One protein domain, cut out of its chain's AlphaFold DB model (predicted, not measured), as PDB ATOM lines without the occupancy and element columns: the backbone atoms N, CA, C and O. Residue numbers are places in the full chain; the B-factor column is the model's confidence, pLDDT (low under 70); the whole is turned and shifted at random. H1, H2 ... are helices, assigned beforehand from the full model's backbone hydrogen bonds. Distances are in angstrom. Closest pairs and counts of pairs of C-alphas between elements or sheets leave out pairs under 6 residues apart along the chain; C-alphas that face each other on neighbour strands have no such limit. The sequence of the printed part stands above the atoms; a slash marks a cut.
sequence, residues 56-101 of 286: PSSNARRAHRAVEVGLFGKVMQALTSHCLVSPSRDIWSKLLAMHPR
ATOM      1  N   PRO A  56      32.170  92.570 147.630       83.25
ATOM      2  CA  PRO A  56      31.871  91.169 147.307       83.25
ATOM      3  C   PRO A  56      31.522  90.303 148.529       83.25
ATOM      4  O   PRO A  56      30.620  89.462 148.485       83.25
ATOM      5  N   SER A  57      32.160  90.589 149.668       86.31
ATOM      6  CA  SER A  57      31.920  89.928 150.955       86.31
ATOM      7  C   SER A  57      30.482  90.069 151.483       86.31
ATOM      8  O   SER A  57      29.959  89.153 152.119       86.31
ATOM      9  N   SER A  58      29.801  91.187 151.216       90.19
ATOM     10  CA  SER A  58      28.416  91.420 151.647       90.19
ATOM     11  C   SER A  58      27.433  90.537 150.881       90.19
ATOM     12  O   SER A  58      26.490  89.996 151.466       90.19
ATOM     13  N   ASN A  59      27.674  90.350 149.583       89.44
ATOM     14  CA  ASN A  59      26.823  89.527 148.730       89.44
ATOM     15  C   ASN A  59      27.039  88.044 148.989       89.44
ATOM     16  O   ASN A  59      26.051  87.322 149.087       89.44
ATOM     17  N   ALA A  60      28.279  87.619 149.249       91.69
ATOM     18  CA  ALA A  60      28.561  86.271 149.735       91.69
ATOM     19  C   ALA A  60      27.787  85.972 151.033       91.69
ATOM     20  O   ALA A  60      27.041  84.999 151.103       91.69
ATOM     21  N   ARG A  61      27.842  86.864 152.037       92.56
ATOM     22  CA  ARG A  61      27.063  86.705 153.286       92.56
ATOM     23  C   ARG A  61      25.554  86.656 153.044       92.56
ATOM     24  O   ARG A  61      24.841  85.955 153.757       92.56
ATOM     25  N   ARG A  62      25.044  87.419 152.074       92.06
ATOM     26  CA  ARG A  62      23.619  87.433 151.716       92.06
ATOM     27  C   ARG A  62      23.197  86.146 151.009       92.06
ATOM     28  O   ARG A  62      22.124  85.633 151.313       92.06
ATOM     29  N   ALA A  63      24.044  85.629 150.122       94.62
ATOM     30  CA  ALA A  63      23.862  84.346 149.461       94.62
ATOM     31  C   ALA A  63      23.841  83.208 150.493       94.62
ATOM     32  O   ALA A  63      22.884  82.443 150.503       94.62
ATOM     33  N   HIS A  64      24.792  83.177 151.434       93.94
ATOM     34  CA  HIS A  64      24.818  82.187 152.520       93.94
ATOM     35  C   HIS A  64      23.523  82.170 153.341       93.94
ATOM     36  O   HIS A  64      22.891  81.126 153.463       93.94
ATOM     37  N   ARG A  65      23.045  83.330 153.811       94.06
ATOM     38  CA  ARG A  65      21.766  83.398 154.546       94.06
ATOM     39  C   ARG A  65      20.571  82.949 153.708       94.06
ATOM     40  O   ARG A  65      19.600  82.426 154.238       94.06
ATOM     41  N   ALA A  66      20.592  83.200 152.401       93.62
ATOM     42  CA  ALA A  66      19.519  82.757 151.517       93.62
ATOM     43  C   ALA A  66      19.546  81.233 151.296       93.62
ATOM     44  O   ALA A  66      18.474  80.644 151.175       93.62
ATOM     45  N   VAL A  67      20.732  80.608 151.302       94.50
ATOM     46  CA  VAL A  67      20.899  79.145 151.281       94.50
ATOM     47  C   VAL A  67      20.341  78.517 152.557       94.50
ATOM     48  O   VAL A  67      19.563  77.575 152.461       94.50
ATOM     49  N   GLU A  68      20.643  79.080 153.733       89.62
ATOM     50  CA  GLU A  68      20.138  78.586 155.030       89.62
ATOM     51  C   GLU A  68      18.601  78.548 155.101       89.62
ATOM     52  O   GLU A  68      18.023  77.675 155.738       89.62
ATOM     53  N   VAL A  69      17.927  79.476 154.413       90.94
ATOM     54  CA  VAL A  69      16.453  79.560 154.359       90.94
ATOM     55  C   VAL A  69      15.873  78.786 153.158       90.94
ATOM     56  O   VAL A  69      14.662  78.766 152.955       90.94
ATOM     57  N   GLY A  70      16.710  78.166 152.318       89.94
ATOM     58  CA  GLY A  70      16.273  77.441 151.116       89.94
ATOM     59  C   GLY A  70      15.724  78.339 149.997       89.94
ATOM     60  O   GLY A  70      14.981  77.886 149.126       89.94
ATOM     61  N   LEU A  71      16.062  79.634 149.993       92.31
ATOM     62  CA  LEU A  71      15.579  80.620 149.019       92.31
ATOM     63  C   LEU A  71      16.547  80.772 147.837       92.31
ATOM     64  O   LEU A  71      17.141  81.833 147.635       92.31
ATOM     65  N   PHE A  72      16.658  79.734 147.008       91.69
ATOM     66  CA  PHE A  72      17.610  79.662 145.885       91.69
ATOM     67  C   PHE A  72      17.514  80.827 144.886       91.69
ATOM     68  O   PHE A  72      18.534  81.308 144.394       91.69
ATOM     69  N   GLY A  73      16.315  81.370 144.642       90.38
ATOM     70  CA  GLY A  73      16.151  82.550 143.780       90.38
ATOM     71  C   GLY A  73      16.891  83.787 144.309       90.38
ATOM     72  O   GLY A  73      17.500  84.531 143.541       90.38
ATOM     73  N   LYS A  74      16.923  83.970 145.637       94.00
ATOM     74  CA  LYS A  74      17.672  85.061 146.281       94.00
ATOM     75  C   LYS A  74      19.175  84.793 146.307       94.00
ATOM     76  O   LYS A  74      19.946  85.749 146.270       94.00
ATOM     77  N   VAL A  75      19.583  83.522 146.350       94.75
ATOM     78  CA  VAL A  75      20.991  83.116 146.223       94.75
ATOM     79  C   VAL A  75      21.520  83.533 144.856       94.75
ATOM     80  O   VAL A  75      22.500  84.270 144.790       94.75
ATOM     81  N   MET A  76      20.820  83.167 143.776       94.12
ATOM     82  CA  MET A  76      21.213  83.565 142.421       94.12
ATOM     83  C   MET A  76      21.253  85.074 142.262       94.12
ATOM     84  O   MET A  76      22.247  85.598 141.787       94.12
ATOM     85  N   GLN A  77      20.222  85.782 142.726       93.56
ATOM     86  CA  GLN A  77      20.200  87.241 142.662       93.56
ATOM     87  C   GLN A  77      21.390  87.879 143.400       93.56
ATOM     88  O   GLN A  77      21.974  88.844 142.912       93.56
ATOM     89  N   ALA A  78      21.767  87.356 144.572       93.50
ATOM     90  CA  ALA A  78      22.914  87.857 145.324       93.50
ATOM     91  C   ALA A  78      24.239  87.597 144.587       93.50
ATOM     92  O   ALA A  78      25.077  88.496 144.526       93.50
ATOM     93  N   LEU A  79      24.409  86.413 143.994       92.31
ATOM     94  CA  LEU A  79      25.614  86.036 143.248       92.31
ATOM     95  C   LEU A  79      25.744  86.790 141.911       92.31
ATOM     96  O   LEU A  79      26.837  87.232 141.560       92.31
ATOM     97  N   THR A  80      24.642  87.006 141.190       92.38
ATOM     98  CA  THR A  80      24.661  87.676 139.880       92.38
ATOM     99  C   THR A  80      24.761  89.192 139.991       92.38
ATOM    100  O   THR A  80      25.335  89.824 139.110       92.38
ATOM    101  N   SER A  81      24.265  89.792 141.083       90.19
ATOM    102  CA  SER A  81      24.240  91.256 141.262       90.19
ATOM    103  C   SER A  81      25.610  91.943 141.185       90.19
ATOM    104  O   SER A  81      25.667  93.142 140.936       90.19
ATOM    105  N   HIS A  82      26.699  91.198 141.394       84.06
ATOM    106  CA  HIS A  82      28.081  91.690 141.320       84.06
ATOM    107  C   HIS A  82      28.938  90.927 140.313       84.06
ATOM    108  O   HIS A  82      30.160  90.958 140.400       84.06
ATOM    109  N   CYS A  83      28.301  90.217 139.377       84.88
ATOM    110  CA  CYS A  83      28.991  89.366 138.406       84.88
ATOM    111  C   CYS A  83      29.957  88.360 139.063       84.88
ATOM    112  O   CYS A  83      30.910  87.926 138.425       84.88
ATOM    113  N   LEU A  84      29.723  87.975 140.328       87.50
ATOM    114  CA  LEU A  84      30.538  86.947 140.992       87.50
ATOM    115  C   LEU A  84      30.401  85.614 140.264       87.50
ATOM    116  O   LEU A  84      31.322  84.807 140.251       87.50
ATOM    117  N   VAL A  85      29.223  85.394 139.680       91.88
ATOM    118  CA  VAL A  85      28.889  84.209 138.915       91.88
ATOM    119  C   VAL A  85      27.950  84.615 137.777       91.88
ATOM    120  O   VAL A  85      26.941  85.285 138.017       91.88
ATOM    121  N   SER A  86      28.251  84.197 136.547       89.31
ATOM    122  CA  SER A  86      27.324  84.344 135.421       89.31
ATOM    123  C   SER A  86      26.072  83.493 135.657       89.31
ATOM    124  O   SER A  86      26.197  82.337 136.064       89.31
ATOM    125  N   PRO A  87      24.858  84.009 135.411       89.88
ATOM    126  CA  PRO A  87      23.637  83.227 135.564       89.88
ATOM    127  C   PRO A  87      23.602  82.082 134.538       89.88
ATOM    128  O   PRO A  87      23.159  82.275 133.412       89.88
ATOM    129  N   SER A  88      24.063  80.888 134.924       93.31
ATOM    130  CA  SER A  88      23.912  79.656 134.138       93.31
ATOM    131  C   SER A  88      22.941  78.690 134.811       93.31
ATOM    132  O   SER A  88      22.863  78.599 136.042       93.31
ATOM    133  N   ARG A  89      22.232  77.919 133.982       92.06
ATOM    134  CA  ARG A  89      21.381  76.804 134.408       92.06
ATOM    135  C   ARG A  89      22.185  75.734 135.153       92.06
ATOM    136  O   ARG A  89      21.666  75.139 136.092       92.06
ATOM    137  N   ASP A  90      23.457  75.556 134.811       94.12
ATOM    138  CA  ASP A  90      24.321  74.540 135.426       94.12
ATOM    139  C   ASP A  90      24.607  74.850 136.895       94.12
ATOM    140  O   ASP A  90      24.585  73.968 137.753       94.12
ATOM    141  N   ILE A  91      24.807  76.131 137.207       90.00
ATOM    142  CA  ILE A  91      25.040  76.605 138.575       90.00
ATOM    143  C   ILE A  91      23.791  76.408 139.425       90.00
ATOM    144  O   ILE A  91      23.896  76.016 140.586       90.00
ATOM    145  N   TRP A  92      22.608  76.626 138.844       91.50
ATOM    146  CA  TRP A  92      21.342  76.346 139.514       91.50
ATOM    147  C   TRP A  92      21.186  74.857 139.829       91.50
ATOM    148  O   TRP A  92      20.884  74.500 140.968       91.50
ATOM    149  N   SER A  93      21.449  73.986 138.853       92.12
ATOM    150  CA  SER A  93      21.419  72.532 139.043       92.12
ATOM    151  C   SER A  93      22.413  72.084 140.115       92.12
ATOM    152  O   SER A  93      22.060  71.291 140.983       92.12
ATOM    153  N   LYS A  94      23.626  72.651 140.125       92.38
ATOM    154  CA  LYS A  94      24.648  72.366 141.139       92.38
ATOM    155  C   LYS A  94      24.239  72.853 142.533       92.38
ATOM    156  O   LYS A  94      24.438  72.132 143.503       92.38
ATOM    157  N   LEU A  95      23.622  74.033 142.642       91.12
ATOM    158  CA  LEU A  95      23.058  74.545 143.898       91.12
ATOM    159  C   LEU A  95      21.948  73.635 144.435       91.12
ATOM    160  O   LEU A  95      21.925  73.354 145.628       91.12
ATOM    161  N   LEU A  96      21.058  73.149 143.568       90.94
ATOM    162  CA  LEU A  96      20.011  72.204 143.961       90.94
ATOM    163  C   LEU A  96      20.574  70.832 144.351       90.94
ATOM    164  O   LEU A  96      20.067  70.220 145.284       90.94
ATOM    165  N   ALA A  97      21.629  70.368 143.676       93.31
ATOM    166  CA  ALA A  97      22.296  69.110 144.002       93.31
ATOM    167  C   ALA A  97      23.024  69.167 145.357       93.31
ATOM    168  O   ALA A  97      22.971  68.206 146.118       93.31
ATOM    169  N   MET A  98      23.667  70.295 145.686       91.25
ATOM    170  CA  MET A  98      24.341  70.492 146.981       91.25
ATOM    171  C   MET A  98      23.369  70.732 148.143       91.25
ATOM    172  O   MET A  98      23.727  70.529 149.300       91.25
ATOM    173  N   HIS A  99      22.147  71.174 147.844       86.25
ATOM    174  CA  HIS A  99      21.121  71.475 148.838       86.25
ATOM    175  C   HIS A  99      19.816  70.757 148.473       86.25
ATOM    176  O   HIS A  99      18.856  71.413 148.044       86.25
ATOM    177  N   PRO A 100      19.770  69.416 148.625       82.69
ATOM    178  CA  PRO A 100      18.546  68.665 148.401       82.69
ATOM    179  C   PRO A 100      17.450  69.254 149.283       82.69
ATOM    180  O   PRO A 100      17.650  69.501 150.474       82.69
ATOM    181  N   ARG A 101      16.296  69.547 148.681       78.81
ATOM    182  CA  ARG A 101      15.167  70.120 149.415       78.81
ATOM    183  C   ARG A 101      14.776  69.135 150.507       78.81
ATOM    184  O   ARG A 101      14.272  68.060 150.190       78.81
TER     185      ARG A 101
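This is residues 56 to 101 of the 286 residues of an uncharacterized protein of Amphimedon queenslandica (UniProt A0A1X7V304). Two antiparallel helices, H1 and H2, form a hairpin side by side, and a third helix, H3, stands off beyond H2 at a steep tilt, reached by a loop. The 46 printed residues hold three named helices in the order H1, H2, H3 and no named strand: all helix. The whole is compact, with a radius of gyration of the C-alphas of 9.8 A and spans of 26 by 21 by 13 A.

Start with H1, residues 56 to 68, and cross the tight link to H2, residues 72 to 80. This helical hairpin touches closest at the C-alphas of Ala 63 and Val 75, 4.5 A apart, at a shallow tilt of 10 degrees, opposite ways. Go on to H3, residues 89 to 98, which is close to H2 but not clearly touching; their closest C-alphas, Phe 72 and Leu 95, are 7.7 A apart. H2 and H3 stand at a steep tilt of 54 degrees, opposite ways. H1 and H3 are apart. In H1, H2 and H3 every O i to N i+4 pair is within hydrogen-bond range.

Find C-alpha 56 at (31.871, 91.169, 147.307); from there H1 runs 18.9 A to C-alpha 68. H2 covers 12.2 A from C-alpha 72 at (17.610, 79.662, 145.885). H3 covers 14.4 A and ends at C-alpha 98 at (24.341, 70.492, 146.981).

The C-alphas of Pro 56 and Arg 101, the two farthest apart, are 27.0 A apart. The printed part has no cut, and the link from H2 to H3 is short. No printed residue has a pLDDT under 70.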